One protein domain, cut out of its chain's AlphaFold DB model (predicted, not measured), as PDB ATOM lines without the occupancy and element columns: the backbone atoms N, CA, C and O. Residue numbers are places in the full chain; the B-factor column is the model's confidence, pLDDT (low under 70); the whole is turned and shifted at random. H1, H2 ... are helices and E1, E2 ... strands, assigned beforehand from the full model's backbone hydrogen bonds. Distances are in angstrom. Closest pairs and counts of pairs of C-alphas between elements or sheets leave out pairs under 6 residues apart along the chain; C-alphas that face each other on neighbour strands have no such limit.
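Overview. This is residues 374 to 428 and 456 to 509 of the 1022 residues of an uncharacterized protein of Chlorella variabilis (UniProt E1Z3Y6). A strongly twisted sheet of four strands, curled like part of a barrel, has the long helix H1 over one face and the short helix H3 on the opposite face. E2, the longest strand, bends sharply within this sheet, while E4 and the small helix H2 belong to the stretch between H1 and E5, with H2 off the sheet and far from the middle. There are 109 residues printed, with three named helices and five named strands in the order E1 E2 E3 H1 E4 H2 E5 H3; the sheet is mixed, in the order E1 E2 E3 E5, and the class is mixed, helices and strands. The whole is compact and rounded, with a radius of gyration of the C-alphas of 13.3 A and spans of 37 by 36 by 29 A.

Arrangement. Start at E1, residues 383 to 390, an edge strand, and go on to E2, residues 393 to 407, its antiparallel partner in a hairpin; look for N 384 and O 403, 2.8 A apart. E2 bends by 87 degrees at residue 397. E3, residues 413 to 419, forms the next hairpin with E2, with N 404 and O 416 at 3.0 A; E1, E2 and E3 are a meander, each strand the antiparallel neighbour of the one before. Past the cut, H1, residues 456 to 471, is on the sheet at a height of 7.2 A. It lies over E2 and runs slantwise to the strands, only just, at 58 degrees to E2 on the local plane; the closest C-alphas of the two are those of Met 396 and Lys 467, 7.1 A apart. E4, residues 478 to 480, pairs with no named strand and is near E1. H2, residues 486 to 491, is not on the sheet; its closest C-alpha to E4 is Phe 488, 6.8 A from that of Ala 479. E5, residues 495 to 499, is the other edge strand, parallel to E3, with N 499 and O 415 at 2.8 A. H3, residues 502 to 508, is on the face opposite H1 at a height of 7.7 A, over none of the strands. In H1 and H2 every O i to N i+4 pair is within hydrogen-bond range; in H3, 2 of 3 are.

Along the chain. Find C-alpha 383 at (-48.486, -43.477, -41.288), where E1 begins its 23.7 A. E2 measures 31.9 A, E3 19.2 A and H1 22.7 A; H3 ends at C-alpha 508, (-39.044, -40.677, -24.644).

Size, cuts and confidence. The C-alphas farthest apart, those of Asp 391 and Ile 409, are 39.0 A apart. Residues 429 to 455 are not printed, and C-alphas 428 and 456 are 14.4 A apart across this cut. Mean pLDDT of the printed part is 84.7; look for values under 70 at residues 422 to 428, 484 to 493 and 508 to 509.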
ATOM      1  N   ALA A 374     -48.216 -39.809 -30.184       95.94
ATOM      2  CA  ALA A 374     -48.341 -40.154 -31.590       95.94
ATOM      3  C   ALA A 374     -49.750 -39.811 -32.079       95.94
ATOM      4  O   ALA A 374     -50.716 -40.000 -31.341       95.94
ATOM      5  N   PHE A 375     -49.857 -39.306 -33.302       96.56
ATOM      6  CA  PHE A 375     -51.114 -39.091 -34.004       96.56
ATOM      7  C   PHE A 375     -51.147 -39.946 -35.265       96.56
ATOM      8  O   PHE A 375     -50.208 -39.894 -36.058       96.56
ATOM      9  N   PHE A 376     -52.243 -40.665 -35.463       95.38
ATOM     10  CA  PHE A 376     -52.530 -41.437 -36.660       95.38
ATOM     11  C   PHE A 376     -53.845 -40.927 -37.263       95.38
ATOM     12  O   PHE A 376     -54.861 -40.894 -36.563       95.38
ATOM     13  N   PRO A 377     -53.841 -40.482 -38.532       94.19
ATOM     14  CA  PRO A 377     -55.032 -39.959 -39.193       94.19
ATOM     15  C   PRO A 377     -56.068 -41.050 -39.487       94.19
ATOM     16  O   PRO A 377     -57.244 -40.736 -39.675       94.19
ATOM     17  N   ASP A 378     -55.641 -42.311 -39.524       89.50
ATOM     18  CA  ASP A 378     -56.465 -43.473 -39.810       89.50
ATOM     19  C   ASP A 378     -56.301 -44.569 -38.742       89.50
ATOM     20  O   ASP A 378     -55.405 -44.540 -37.899       89.50
ATOM     21  N   ALA A 379     -57.197 -45.557 -38.778       86.06
ATOM     22  CA  ALA A 379     -57.114 -46.737 -37.920       86.06
ATOM     23  C   ALA A 379     -56.120 -47.791 -38.446       86.06
ATOM     24  O   ALA A 379     -55.903 -48.797 -37.777       86.06
ATOM     25  N   SER A 380     -55.550 -47.587 -39.645       86.62
ATOM     26  CA  SER A 380     -54.577 -48.509 -40.244       86.62
ATOM     27  C   SER A 380     -53.207 -48.379 -39.591       86.62
ATOM     28  O   SER A 380     -52.451 -49.349 -39.555       86.62
ATOM     29  N   LEU A 381     -52.905 -47.183 -39.062       89.25
ATOM     30  CA  LEU A 381     -51.644 -46.843 -38.403       89.25
ATOM     31  C   LEU A 381     -50.442 -46.949 -39.340       89.25
ATOM     32  O   LEU A 381     -49.295 -46.991 -38.886       89.25
ATOM     33  N   ALA A 382     -50.705 -46.987 -40.647       91.31
ATOM     34  CA  ALA A 382     -49.686 -47.102 -41.670       91.31
ATOM     35  C   ALA A 382     -48.723 -45.915 -41.620       91.31
ATOM     36  O   ALA A 382     -47.511 -46.106 -41.722       91.31
ATOM     37  N   THR A 383     -49.258 -44.713 -41.396       94.44
ATOM     38  CA  THR A 383     -48.486 -43.477 -41.288       94.44
ATOM     39  C   THR A 383     -49.005 -42.632 -40.126       94.44
ATOM     40  O   THR A 383     -50.207 -42.556 -39.891       94.44
ATOM     41  N   GLY A 384     -48.108 -41.983 -39.386       95.94
ATOM     42  CA  GLY A 384     -48.469 -41.088 -38.290       95.94
ATOM     43  C   GLY A 384     -47.409 -40.033 -37.995       95.94
ATOM     44  O   GLY A 384     -46.320 -40.033 -38.564       95.94
ATOM     45  N   LEU A 385     -47.708 -39.126 -37.071       96.88
ATOM     46  CA  LEU A 385     -46.792 -38.085 -36.605       96.88
ATOM     47  C   LEU A 385     -46.490 -38.260 -35.124       96.88
ATOM     48  O   LEU A 385     -47.387 -38.472 -34.312       96.88
ATOM     49  N   LEU A 386     -45.221 -38.108 -34.760       96.38
ATOM     50  CA  LEU A 386     -44.768 -38.164 -33.381       96.38
ATOM     51  C   LEU A 386     -44.481 -36.762 -32.851       96.38
ATOM     52  O   LEU A 386     -43.707 -36.013 -33.444       96.38
ATOM     53  N   PHE A 387     -45.045 -36.425 -31.698       96.38
ATOM     54  CA  PHE A 387     -44.910 -35.114 -31.076       96.38
ATOM     55  C   PHE A 387     -44.208 -35.192 -29.724       96.38
ATOM     56  O   PHE A 387     -44.504 -36.033 -28.871       96.38
ATOM     57  N   GLY A 388     -43.302 -34.238 -29.518       94.88
ATOM     58  CA  GLY A 388     -42.698 -33.968 -28.223       94.88
ATOM     59  C   GLY A 388     -43.653 -33.206 -27.317       94.88
ATOM     60  O   GLY A 388     -44.438 -32.368 -27.776       94.88
ATOM     61  N   CYS A 389     -43.552 -33.477 -26.018       93.56
ATOM     62  CA  CYS A 389     -44.396 -32.860 -25.006       93.56
ATOM     63  C   CYS A 389     -43.559 -32.254 -23.888       93.56
ATOM     64  O   CYS A 389     -42.498 -32.767 -23.537       93.56
ATOM     65  N   GLN A 390     -44.053 -31.159 -23.322       92.00
ATOM     66  CA  GLN A 390     -43.494 -30.551 -22.122       92.00
ATOM     67  C   GLN A 390     -44.644 -30.260 -21.165       92.00
ATOM     68  O   GLN A 390     -45.530 -29.480 -21.508       92.00
ATOM     69  N   ASP A 391     -44.656 -30.905 -19.997       89.88
ATOM     70  CA  ASP A 391     -45.771 -30.836 -19.039       89.88
ATOM     71  C   ASP A 391     -47.127 -31.213 -19.672       89.88
ATOM     72  O   ASP A 391     -48.125 -30.508 -19.511       89.88
ATOM     73  N   ALA A 392     -47.137 -32.280 -20.478       90.94
ATOM     74  CA  ALA A 392     -48.256 -32.722 -21.315       90.94
ATOM     75  C   ALA A 392     -48.753 -31.696 -22.352       90.94
ATOM     76  O   ALA A 392     -49.745 -31.946 -23.043       90.94
ATOM     77  N   ASN A 393     -48.072 -30.558 -22.500       91.38
ATOM     78  CA  ASN A 393     -48.363 -29.600 -23.549       91.38
ATOM     79  C   ASN A 393     -47.663 -30.021 -24.844       91.38
ATOM     80  O   ASN A 393     -46.438 -30.174 -24.895       91.38
ATOM     81  N   LEU A 394     -48.464 -30.214 -25.887       93.06
ATOM     82  CA  LEU A 394     -48.013 -30.665 -27.193       93.06
ATOM     83  C   LEU A 394     -47.340 -29.547 -27.978       93.06
ATOM     84  O   LEU A 394     -47.901 -28.465 -28.157       93.06
ATOM     85  N   ARG A 395     -46.185 -29.850 -28.569       93.56
ATOM     86  CA  ARG A 395     -45.545 -28.973 -29.557       93.56
ATOM     87  C   ARG A 395     -46.087 -29.254 -30.959       93.56
ATOM     88  O   ARG A 395     -45.367 -29.748 -31.818       93.56
ATOM     89  N   MET A 396     -47.357 -28.921 -31.193       92.38
ATOM     90  CA  MET A 396     -48.044 -29.205 -32.466       92.38
ATOM     91  C   MET A 396     -47.375 -28.589 -33.695       92.38
ATOM     92  O   MET A 396     -47.552 -29.080 -34.806       92.38
ATOM     93  N   GLU A 397     -46.626 -27.498 -33.523       93.31
ATOM     94  CA  GLU A 397     -45.978 -26.837 -34.652       93.31
ATOM     95  C   GLU A 397     -44.756 -27.582 -35.188       93.31
ATOM     96  O   GLU A 397     -44.430 -27.410 -36.362       93.31
ATOM     97  N   ALA A 398     -44.129 -28.419 -34.361       93.25
ATOM     98  CA  ALA A 398     -42.875 -29.095 -34.662       93.25
ATOM     99  C   ALA A 398     -42.978 -30.585 -34.285       93.25
ATOM    100  O   ALA A 398     -42.533 -30.966 -33.194       93.25
ATOM    101  N   PRO A 399     -43.588 -31.428 -35.146       95.69
ATOM    102  CA  PRO A 399     -43.510 -32.875 -34.972       95.69
ATOM    103  C   PRO A 399     -42.038 -33.315 -34.966       95.69
ATOM    104  O   PRO A 399     -41.213 -32.777 -35.702       95.69
ATOM    105  N   LEU A 400     -41.703 -34.271 -34.103       95.06
ATOM    106  CA  LEU A 400     -40.347 -34.803 -33.945       95.06
ATOM    107  C   LEU A 400     -39.987 -35.789 -35.056       95.06
ATOM    108  O   LEU A 400     -38.848 -35.820 -35.516       95.06
ATOM    109  N   ALA A 401     -40.940 -36.633 -35.446       95.44
ATOM    110  CA  ALA A 401     -40.710 -37.699 -36.407       95.44
ATOM    111  C   ALA A 401     -41.995 -38.064 -37.152       95.44
ATOM    112  O   ALA A 401     -43.100 -37.881 -36.637       95.44
ATOM    113  N   LEU A 402     -41.821 -38.620 -38.345       95.56
ATOM    114  CA  LEU A 402     -42.853 -39.336 -39.079       95.56
ATOM    115  C   LEU A 402     -42.786 -40.818 -38.702       95.56
ATOM    116  O   LEU A 402     -41.702 -41.398 -38.654       95.56
ATOM    117  N   LEU A 403     -43.928 -41.413 -38.393       95.62
ATOM    118  CA  LEU A 403     -44.071 -42.822 -38.053       95.62
ATOM    119  C   LEU A 403     -44.572 -43.566 -39.284       95.62
ATOM    120  O   LEU A 403     -45.556 -43.138 -39.875       95.62
ATOM    121  N   HIS A 404     -43.936 -44.682 -39.627       93.94
ATOM    122  CA  HIS A 404     -44.448 -45.604 -40.636       93.94
ATOM    123  C   HIS A 404     -44.494 -47.022 -40.092       93.94
ATOM    124  O   HIS A 404     -43.513 -47.492 -39.504       93.94
ATOM    125  N   ALA A 405     -45.605 -47.714 -40.317       91.31
ATOM    126  CA  ALA A 405     -45.668 -49.146 -40.103       91.31
ATOM    127  C   ALA A 405     -44.886 -49.844 -41.225       91.31
ATOM    128  O   ALA A 405     -45.198 -49.712 -42.406       91.31
ATOM    129  N   ALA A 406     -43.859 -50.593 -40.850       89.06
ATOM    130  CA  ALA A 406     -43.114 -51.471 -41.730       89.06
ATOM    131  C   ALA A 406     -43.394 -52.914 -41.314       89.06
ATOM    132  O   ALA A 406     -43.148 -53.286 -40.167       89.06
ATOM    133  N   ALA A 407     -43.911 -53.722 -42.240       87.25
ATOM    134  CA  ALA A 407     -43.910 -55.169 -42.080       87.25
ATOM    135  C   ALA A 407     -42.508 -55.679 -42.420       87.25
ATOM    136  O   ALA A 407     -41.971 -55.364 -43.486       87.25
ATOM    137  N   ASP A 408     -41.894 -56.423 -41.511       82.56
ATOM    138  CA  ASP A 408     -40.656 -57.123 -41.816       82.56
ATOM    139  C   ASP A 408     -40.928 -58.372 -42.686       82.56
ATOM    140  O   ASP A 408     -42.069 -58.741 -42.974       82.56
ATOM    141  N   ILE A 409     -39.861 -59.059 -43.099       85.38
ATOM    142  CA  ILE A 409     -39.957 -60.321 -43.855       85.38
ATOM    143  C   ILE A 409     -40.650 -61.453 -43.079       85.38
ATOM    144  O   ILE A 409     -41.033 -62.453 -43.685       85.38
ATOM    145  N   SER A 410     -40.790 -61.324 -41.756       85.12
ATOM    146  CA  SER A 410     -41.461 -62.300 -40.898       85.12
ATOM    147  C   SER A 410     -42.963 -62.017 -40.732       85.12
ATOM    148  O   SER A 410     -43.685 -62.849 -40.184       85.12
ATOM    149  N   GLY A 411     -43.448 -60.889 -41.268       84.56
ATOM    150  CA  GLY A 411     -44.825 -60.418 -41.116       84.56
ATOM    151  C   GLY A 411     -45.072 -59.658 -39.810       84.56
ATOM    152  O   GLY A 411     -46.217 -59.318 -39.516       84.56
ATOM    153  N   GLN A 412     -44.030 -59.377 -39.026       83.81
ATOM    154  CA  GLN A 412     -44.117 -58.540 -37.838       83.81
ATOM    155  C   GLN A 412     -44.189 -57.070 -38.238       83.81
ATOM    156  O   GLN A 412     -43.347 -56.548 -38.974       83.81
ATOM    157  N   HIS A 413     -45.198 -56.378 -37.716       83.75
ATOM    158  CA  HIS A 413     -45.353 -54.951 -37.940       83.75
ATOM    159  C   HIS A 413     -44.533 -54.177 -36.907       83.75
ATOM    160  O   HIS A 413     -44.726 -54.296 -35.692       83.75
ATOM    161  N   THR A 414     -43.615 -53.357 -37.403       89.12
ATOM    162  CA  THR A 414     -42.782 -52.457 -36.609       89.12
ATOM    163  C   THR A 414     -43.103 -51.015 -36.974       89.12
ATOM    164  O   THR A 414     -43.197 -50.670 -38.148       89.12
ATOM    165  N   LEU A 415     -43.284 -50.146 -35.980       92.00
ATOM    166  CA  LEU A 415     -43.407 -48.708 -36.225       92.00
ATOM    167  C   LEU A 415     -42.011 -48.099 -36.265       92.00
ATOM    168  O   LEU A 415     -41.329 -48.022 -35.240       92.00
ATOM    169  N   ARG A 416     -41.585 -47.646 -37.441       92.50
ATOM    170  CA  ARG A 416     -40.302 -46.973 -37.638       92.50
ATOM    171  C   ARG A 416     -40.499 -45.464 -37.601       92.50
ATOM    172  O   ARG A 416     -41.268 -44.921 -38.389       92.50
ATOM    173  N   ALA A 417     -39.782 -44.789 -36.705       94.06
ATOM    174  CA  ALA A 417     -39.778 -43.334 -36.639       94.06
ATOM    175  C   ALA A 417     -38.628 -42.742 -37.474       94.06
ATOM    176  O   ALA A 417     -37.457 -43.060 -37.262       94.06
ATOM    177  N   THR A 418     -38.962 -41.842 -38.396       93.06
ATOM    178  CA  THR A 418     -38.023 -41.074 -39.223       93.06
ATOM    179  C   THR A 418     -38.002 -39.628 -38.738       93.06
ATOM    180  O   THR A 418     -39.017 -38.938 -38.796       93.06
ATOM    181  N   LEU A 419     -36.852 -39.165 -38.239       92.44
ATOM    182  CA  LEU A 419     -36.686 -37.811 -37.701       92.44
ATOM    183  C   LEU A 419     -37.010 -36.728 -38.736       92.44
ATOM    184  O   LEU A 419     -36.455 -36.707 -39.838       92.44
ATOM    185  N   LEU A 420     -37.846 -35.778 -38.326       90.44
ATOM    186  CA  LEU A 420     -38.095 -34.546 -39.063       90.44
ATOM    187  C   LEU A 420     -37.128 -33.477 -38.530       90.44
ATOM    188  O   LEU A 420     -37.012 -33.272 -37.321       90.44
ATOM    189  N   THR A 421     -36.391 -32.795 -39.406       80.44
ATOM    190  CA  THR A 421     -35.627 -31.602 -39.005       80.44
ATOM    191  C   THR A 421     -36.574 -30.479 -38.623       80.44
ATOM    192  O   THR A 421     -37.752 -30.448 -38.975       80.44
ATOM    193  N   ARG A 422     -36.008 -29.493 -37.932       65.62
ATOM    194  CA  ARG A 422     -36.701 -28.310 -37.428       65.62
ATOM    195  C   ARG A 422     -37.394 -27.467 -38.510       65.62
ATOM    196  O   ARG A 422     -38.283 -26.697 -38.169       65.62
ATOM    197  N   GLU A 423     -37.016 -27.621 -39.777       59.88
ATOM    198  CA  GLU A 423     -37.625 -26.938 -40.930       59.88
ATOM    199  C   GLU A 423     -38.681 -27.801 -41.644       59.88
ATOM    200  O   GLU A 423     -39.182 -27.435 -42.702       59.88
ATOM    201  N   GLY A 424     -39.030 -28.964 -41.088       53.72
ATOM    202  CA  GLY A 424     -39.905 -29.937 -41.741       53.72
ATOM    203  C   GLY A 424     -39.199 -30.781 -42.803       53.72
ATOM    204  O   GLY A 424     -39.796 -31.718 -43.310       53.72
ATOM    205  N   HIS A 425     -37.925 -30.520 -43.107       52.56
ATOM    206  CA  HIS A 425     -37.130 -31.362 -44.000       52.56
ATOM    207  C   HIS A 425     -36.687 -32.645 -43.293       52.56
ATOM    208  O   HIS A 425     -36.387 -32.624 -42.107       52.56
ATOM    209  N   VAL A 426     -36.587 -33.776 -43.983       53.81
ATOM    210  CA  VAL A 426     -35.988 -34.981 -43.385       53.81
ATOM    211  C   VAL A 426     -34.515 -34.717 -43.112       53.81
ATOM    212  O   VAL A 426     -33.795 -34.226 -43.984       53.81
ATOM    213  N   ALA A 427     -34.044 -35.040 -41.907       52.53
ATOM    214  CA  ALA A 427     -32.623 -34.925 -41.622       52.53
ATOM    215  C   ALA A 427     -31.938 -35.999 -42.456       52.53
ATOM    216  O   ALA A 427     -32.150 -37.185 -42.209       52.53
ATOM    217  N   ALA A 428     -31.108 -35.616 -43.426       47.53
ATOM    218  CA  ALA A 428     -30.230 -36.543 -44.138       47.53
ATOM    219  C   ALA A 428     -29.104 -37.057 -43.207       47.53
ATOM    220  O   ALA A 428     -27.923 -37.027 -43.542       47.53
ATOM    221  N   ASN A 456     -43.422 -33.429 -47.810       89.75
ATOM    222  CA  ASN A 456     -43.720 -32.315 -46.911       89.75
ATOM    223  C   ASN A 456     -45.203 -31.909 -46.958       89.75
ATOM    224  O   ASN A 456     -45.730 -31.447 -45.942       89.75
ATOM    225  N   GLY A 457     -45.873 -32.064 -48.106       93.50
ATOM    226  CA  GLY A 457     -47.301 -31.779 -48.250       93.50
ATOM    227  C   GLY A 457     -48.152 -32.696 -47.374       93.50
ATOM    228  O   GLY A 457     -49.026 -32.219 -46.647       93.50
ATOM    229  N   GLU A 458     -47.824 -33.990 -47.356       92.69
ATOM    230  CA  GLU A 458     -48.484 -34.999 -46.523       92.69
ATOM    231  C   GLU A 458     -48.298 -34.701 -45.028       92.69
ATOM    232  O   GLU A 458     -49.264 -34.694 -44.261       92.69
ATOM    233  N   VAL A 459     -47.076 -34.353 -44.605       94.19
ATOM    234  CA  VAL A 459     -46.787 -33.983 -43.208       94.19
ATOM    235  C   VAL A 459     -47.579 -32.744 -42.777       94.19
ATOM    236  O   VAL A 459     -48.103 -32.712 -41.659       94.19
ATOM    237  N   GLN A 460     -47.705 -31.723 -43.634       94.62
ATOM    238  CA  GLN A 460     -48.507 -30.535 -43.311       94.62
ATOM    239  C   GLN A 460     -50.006 -30.847 -43.243       94.62
ATOM    240  O   GLN A 460     -50.673 -30.366 -42.323       94.62
ATOM    241  N   ALA A 461     -50.527 -31.674 -44.154       95.06
ATOM    242  CA  ALA A 461     -51.918 -32.121 -44.121       95.06
ATOM    243  C   ALA A 461     -52.218 -32.911 -42.834       95.06
ATOM    244  O   ALA A 461     -53.136 -32.560 -42.088       95.06
ATOM    245  N   MET A 462     -51.370 -33.888 -42.487       95.94
ATOM    246  CA  MET A 462     -51.487 -34.642 -41.232       95.94
ATOM    247  C   MET A 462     -51.369 -33.743 -40.004       95.94
ATOM    248  O   MET A 462     -52.072 -33.956 -39.022       95.94
ATOM    249  N   LYS A 463     -50.521 -32.709 -40.032       95.44
ATOM    250  CA  LYS A 463     -50.405 -31.740 -38.933       95.44
ATOM    251  C   LYS A 463     -51.692 -30.928 -38.747       95.44
ATOM    252  O   LYS A 463     -52.076 -30.664 -37.607       95.44
ATOM    253  N   GLN A 464     -52.361 -30.521 -39.827       95.12
ATOM    254  CA  GLN A 464     -53.659 -29.838 -39.747       95.12
ATOM    255  C   GLN A 464     -54.738 -30.768 -39.183       95.12
ATOM    256  O   GLN A 464     -55.455 -30.380 -38.258       95.12
ATOM    257  N   GLN A 465     -54.779 -32.016 -39.654       95.44
ATOM    258  CA  GLN A 465     -55.693 -33.029 -39.130       95.44
ATOM    259  C   GLN A 465     -55.414 -33.330 -37.649       95.44
ATOM    260  O   GLN A 465     -56.336 -33.340 -36.841       95.44
ATOM    261  N   ALA A 466     -54.144 -33.454 -37.253       95.38
ATOM    262  CA  ALA A 466     -53.728 -33.650 -35.866       95.38
ATOM    263  C   ALA A 466     -54.252 -32.528 -34.959       95.38
ATOM    264  O   ALA A 466     -54.783 -32.799 -33.880       95.38
ATOM    265  N   LYS A 467     -54.151 -31.266 -35.404       93.50
ATOM    266  CA  LYS A 467     -54.694 -30.099 -34.686       93.50
ATOM    267  C   LYS A 467     -56.215 -30.186 -34.528       93.50
ATOM    268  O   LYS A 467     -56.714 -29.966 -33.423       93.50
ATOM    269  N   ALA A 468     -56.939 -30.534 -35.593       91.19
ATOM    270  CA  ALA A 468     -58.397 -30.685 -35.569       91.19
ATOM    271  C   ALA A 468     -58.843 -31.841 -34.647       91.19
ATOM    272  O   ALA A 468     -59.690 -31.665 -33.764       91.19
ATOM    273  N   CYS A 469     -58.205 -33.005 -34.767       93.12
ATOM    274  CA  CYS A 469     -58.484 -34.172 -33.933       93.12
ATOM    275  C   CYS A 469     -58.120 -33.930 -32.464       93.12
ATOM    276  O   CYS A 469     -58.867 -34.325 -31.573       93.12
ATOM    277  N   TRP A 470     -57.019 -33.230 -32.173       93.31
ATOM    278  CA  TRP A 470     -56.675 -32.897 -30.790       93.31
ATOM    279  C   TRP A 470     -57.673 -31.921 -30.164       93.31
ATOM    280  O   TRP A 470     -57.969 -32.013 -28.973       93.31
ATOM    281  N   ALA A 471     -58.219 -30.995 -30.953       87.38
ATOM    282  CA  ALA A 471     -59.267 -30.095 -30.493       87.38
ATOM    283  C   ALA A 471     -60.574 -30.838 -30.155       87.38
ATOM    284  O   ALA A 471     -61.335 -30.336 -29.320       87.38
ATOM    285  N   SER A 472     -60.797 -32.007 -30.759       88.19
ATOM    286  CA  SER A 472     -61.990 -32.838 -30.601       88.19
ATOM    287  C   SER A 472     -61.997 -33.615 -29.280       88.19
ATOM    288  O   SER A 472     -60.957 -33.974 -28.719       88.19
ATOM    289  N   ARG A 473     -63.196 -33.897 -28.756       84.75
ATOM    290  CA  ARG A 473     -63.359 -34.676 -27.520       84.75
ATOM    291  C   ARG A 473     -62.819 -36.096 -27.722       84.75
ATOM    292  O   ARG A 473     -63.112 -36.733 -28.723       84.75
ATOM    293  N   GLY A 474     -62.034 -36.582 -26.760       84.00
ATOM    294  CA  GLY A 474     -61.433 -37.921 -26.801       84.00
ATOM    295  C   GLY A 474     -60.139 -38.024 -27.613       84.00
ATOM    296  O   GLY A 474     -59.468 -39.041 -27.503       84.00
ATOM    297  N   HIS A 475     -59.754 -36.975 -28.353       91.25
ATOM    298  CA  HIS A 475     -58.545 -36.941 -29.185       91.25
ATOM    299  C   HIS A 475     -58.433 -38.157 -30.130       91.25
ATOM    300  O   HIS A 475     -57.477 -38.928 -30.025       91.25
ATOM    301  N   PRO A 476     -59.399 -38.364 -31.045       89.44
ATOM    302  CA  PRO A 476     -59.361 -39.493 -31.974       89.44
ATOM    303  C   PRO A 476     -58.029 -39.543 -32.737       89.44
ATOM    304  O   PRO A 476     -57.501 -38.506 -33.139       89.44
ATOM    305  N   GLY A 477     -57.475 -40.746 -32.891       91.00
ATOM    306  CA  GLY A 477     -56.187 -40.971 -33.555       91.00
ATOM    307  C   GLY A 477     -54.947 -40.697 -32.696       91.00
ATOM    308  O   GLY A 477     -53.834 -40.930 -33.158       91.00
ATOM    309  N   TRP A 478     -55.087 -40.223 -31.453       94.56
ATOM    310  CA  TRP A 478     -53.944 -39.942 -30.578       94.56
ATOM    311  C   TRP A 478     -53.627 -41.079 -29.602       94.56
ATOM    312  O   TRP A 478     -54.522 -41.667 -28.998       94.56
ATOM    313  N   ALA A 479     -52.335 -41.320 -29.378       92.50
ATOM    314  CA  ALA A 479     -51.815 -42.300 -28.424       92.50
ATOM    315  C   ALA A 479     -50.596 -41.754 -27.653       92.50
ATOM    316  O   ALA A 479     -49.905 -40.844 -28.118       92.50
ATOM    317  N   LEU A 480     -50.328 -42.298 -26.462       91.81
ATOM    318  CA  LEU A 480     -49.089 -42.053 -25.702       91.81
ATOM    319  C   LEU A 480     -48.007 -43.049 -26.135       91.81
ATOM    320  O   LEU A 480     -48.358 -44.133 -26.575       91.81
ATOM    321  N   LEU A 481     -46.719 -42.697 -26.011       87.25
ATOM    322  CA  LEU A 481     -45.607 -43.653 -26.111       87.25
ATOM    323  C   LEU A 481     -44.986 -43.972 -24.729       87.25
ATOM    324  O   LEU A 481     -44.739 -43.023 -23.974       87.25
ATOM    325  N   PRO A 482     -44.655 -45.252 -24.429       79.94
ATOM    326  CA  PRO A 482     -44.988 -46.435 -25.234       79.94
ATOM    327  C   PRO A 482     -46.510 -46.580 -25.395       79.94
ATOM    328  O   PRO A 482     -47.266 -45.907 -24.698       79.94
ATOM    329  N   LEU A 483     -46.930 -47.290 -26.447       71.88
ATOM    330  CA  LEU A 483     -48.320 -47.351 -26.913       71.88
ATOM    331  C   LEU A 483     -49.197 -48.084 -25.891       71.88
ATOM    332  O   LEU A 483     -49.536 -49.245 -26.072       71.88
ATOM    333  N   ASP A 484     -49.540 -47.375 -24.818       62.03
ATOM    334  CA  ASP A 484     -50.136 -47.932 -23.599       62.03
ATOM    335  C   ASP A 484     -51.630 -47.583 -23.477       62.03
ATOM    336  O   ASP A 484     -52.274 -47.839 -22.459       62.03
ATOM    337  N   THR A 485     -52.207 -46.915 -24.479       62.16
ATOM    338  CA  THR A 485     -53.632 -46.573 -24.459       62.16
ATOM    339  C   THR A 485     -54.461 -47.800 -24.859       62.16
ATOM    340  O   THR A 485     -54.234 -48.319 -25.951       62.16
ATOM    341  N   PRO A 486     -55.474 -48.223 -24.076       63.97
ATOM    342  CA  PRO A 486     -56.254 -49.440 -24.345       63.97
ATOM    343  C   PRO A 486     -56.898 -49.484 -25.738       63.97
ATOM    344  O   PRO A 486     -56.950 -50.529 -26.379       63.97
ATOM    345  N   ALA A 487     -57.359 -48.330 -26.235       58.78
ATOM    346  CA  ALA A 487     -57.914 -48.201 -27.585       58.78
ATOM    347  C   ALA A 487     -56.872 -48.518 -28.673       58.78
ATOM    348  O   ALA A 487     -57.191 -49.080 -29.722       58.78
ATOM    349  N   PHE A 488     -55.615 -48.179 -28.398       65.62
ATOM    350  CA  PHE A 488     -54.496 -48.490 -29.266       65.62
ATOM    351  C   PHE A 488     -54.120 -49.965 -29.126       65.62
ATOM    352  O   PHE A 488     -54.100 -50.653 -30.130       65.62
ATOM    353  N   GLU A 489     -53.962 -50.515 -27.921       65.50
ATOM    354  CA  GLU A 489     -53.684 -51.954 -27.738       65.50
ATOM    355  C   GLU A 489     -54.677 -52.861 -28.495       65.50
ATOM    356  O   GLU A 489     -54.274 -53.854 -29.102       65.50
ATOM    357  N   GLN A 490     -55.960 -52.486 -28.528       66.31
ATOM    358  CA  GLN A 490     -56.993 -53.200 -29.287       66.31
ATOM    359  C   GLN A 490     -56.819 -53.078 -30.807       66.31
ATOM    360  O   GLN A 490     -56.970 -54.066 -31.522       66.31
ATOM    361  N   SER A 491     -56.484 -51.884 -31.299       58.31
ATOM    362  CA  SER A 491     -56.303 -51.622 -32.735       58.31
ATOM    363  C   SER A 491     -54.945 -52.118 -33.257       58.31
ATOM    364  O   SER A 491     -54.766 -52.313 -34.454       58.31
ATOM    365  N   CYS A 492     -53.990 -52.347 -32.352       61.81
ATOM    366  CA  CYS A 492     -52.558 -52.472 -32.641       61.81
ATOM    367  C   CYS A 492     -51.964 -53.768 -32.118       61.81
ATOM    368  O   CYS A 492     -50.754 -53.863 -31.939       61.81
ATOM    369  N   CYS A 493     -52.796 -54.772 -31.862       62.31
ATOM    370  CA  CYS A 493     -52.347 -56.075 -31.379       62.31
ATOM    371  C   CYS A 493     -51.286 -56.734 -32.287       62.31
ATOM    372  O   CYS A 493     -50.581 -57.635 -31.842       62.31
ATOM    373  N   HIS A 494     -51.163 -56.269 -33.534       71.00
ATOM    374  CA  HIS A 494     -50.189 -56.703 -34.533       71.00
ATOM    375  C   HIS A 494     -48.853 -55.932 -34.503       71.00
ATOM    376  O   HIS A 494     -47.893 -56.376 -35.129       71.00
ATOM    377  N   LEU A 495     -48.769 -54.791 -33.808       73.62
ATOM    378  CA  LEU A 495     -47.533 -54.022 -33.666       73.62
ATOM    379  C   LEU A 495     -46.677 -54.623 -32.556       73.62
ATOM    380  O   LEU A 495     -47.074 -54.619 -31.395       73.62
ATOM    381  N   GLU A 496     -45.489 -55.122 -32.895       76.94
ATOM    382  CA  GLU A 496     -44.609 -55.771 -31.915       76.94
ATOM    383  C   GLU A 496     -43.546 -54.833 -31.334       76.94
ATOM    384  O   GLU A 496     -43.166 -54.971 -30.167       76.94
ATOM    385  N   GLN A 497     -43.065 -53.872 -32.129       83.06
ATOM    386  CA  GLN A 497     -41.953 -53.006 -31.743       83.06
ATOM    387  C   GLN A 497     -42.092 -51.590 -32.314       83.06
ATOM    388  O   GLN A 497     -42.488 -51.392 -33.462       83.06
ATOM    389  N   VAL A 498     -41.701 -50.595 -31.511       85.00
ATOM    390  CA  VAL A 498     -41.529 -49.201 -31.943       85.00
ATOM    391  C   VAL A 498     -40.035 -48.897 -31.986       85.00
ATOM    392  O   VAL A 498     -39.365 -48.907 -30.954       85.00
ATOM    393  N   LEU A 499     -39.507 -48.629 -33.178       87.44
ATOM    394  CA  LEU A 499     -38.108 -48.275 -33.396       87.44
ATOM    395  C   LEU A 499     -37.972 -46.751 -33.411       87.44
ATOM    396  O   LEU A 499     -38.250 -46.090 -34.417       87.44
ATOM    397  N   LEU A 500     -37.546 -46.199 -32.275       89.19
ATOM    398  CA  LEU A 500     -37.242 -44.779 -32.127       89.19
ATOM    399  C   LEU A 500     -35.751 -44.523 -32.400       89.19
ATOM    400  O   LEU A 500     -34.909 -45.220 -31.829       89.19
ATOM    401  N   PRO A 501     -35.399 -43.507 -33.210       87.00
ATOM    402  CA  PRO A 501     -34.035 -42.994 -33.295       87.00
ATOM    403  C   PRO A 501     -33.497 -42.657 -31.904       87.00
ATOM    404  O   PRO A 501     -34.261 -42.219 -31.042       87.00
ATOM    405  N   ALA A 502     -32.197 -42.847 -31.676       85.62
ATOM    406  CA  ALA A 502     -31.581 -42.684 -30.356       85.62
ATOM    407  C   ALA A 502     -31.849 -41.292 -29.749       85.62
ATOM    408  O   ALA A 502     -32.061 -41.164 -28.543       85.62
ATOM    409  N   GLU A 503     -31.919 -40.261 -30.591       84.94
ATOM    410  CA  GLU A 503     -32.222 -38.882 -30.206       84.94
ATOM    411  C   GLU A 503     -33.658 -38.729 -29.685       84.94
ATOM    412  O   GLU A 503     -33.907 -37.993 -28.730       84.94
ATOM    413  N   VAL A 504     -34.607 -39.444 -30.293       84.69
ATOM    414  CA  VAL A 504     -36.021 -39.453 -29.884       84.69
ATOM    415  C   VAL A 504     -36.218 -40.352 -28.671       84.69
ATOM    416  O   VAL A 504     -36.945 -39.987 -27.752       84.69
ATOM    417  N   ALA A 505     -35.547 -41.504 -28.636       84.44
ATOM    418  CA  ALA A 505     -35.581 -42.424 -27.508       84.44
ATOM    419  C   ALA A 505     -35.080 -41.741 -26.227       84.44
ATOM    420  O   ALA A 505     -35.725 -41.854 -25.186       84.44
ATOM    421  N   ALA A 506     -34.009 -40.943 -26.313       81.88
ATOM    422  CA  ALA A 506     -33.519 -40.140 -25.193       81.88
ATOM    423  C   ALA A 506     -34.562 -39.131 -24.670       81.88
ATOM    424  O   ALA A 506     -34.587 -38.845 -23.474       81.88
ATOM    425  N   ALA A 507     -35.438 -38.618 -25.542       72.06
ATOM    426  CA  ALA A 507     -36.557 -37.757 -25.155       72.06
ATOM    427  C   ALA A 507     -37.781 -38.541 -24.638       72.06
ATOM    428  O   ALA A 507     -38.594 -37.981 -23.903       72.06
ATOM    429  N   ALA A 508     -37.926 -39.813 -25.021       68.12
ATOM    430  CA  ALA A 508     -39.044 -40.677 -24.644       68.12
ATOM    431  C   ALA A 508     -38.894 -41.299 -23.250       68.12
ATOM    432  O   ALA A 508     -39.903 -41.618 -22.622       68.12
ATOM    433  N   VAL A 509     -37.660 -41.489 -22.765       68.44
ATOM    434  CA  VAL A 509     -37.428 -42.060 -21.435       68.44
ATOM    435  C   VAL A 509     -37.940 -41.075 -20.380       68.44
ATOM    436  O   VAL A 509     -37.430 -39.951 -20.310       68.44
TER     437      VAL A 509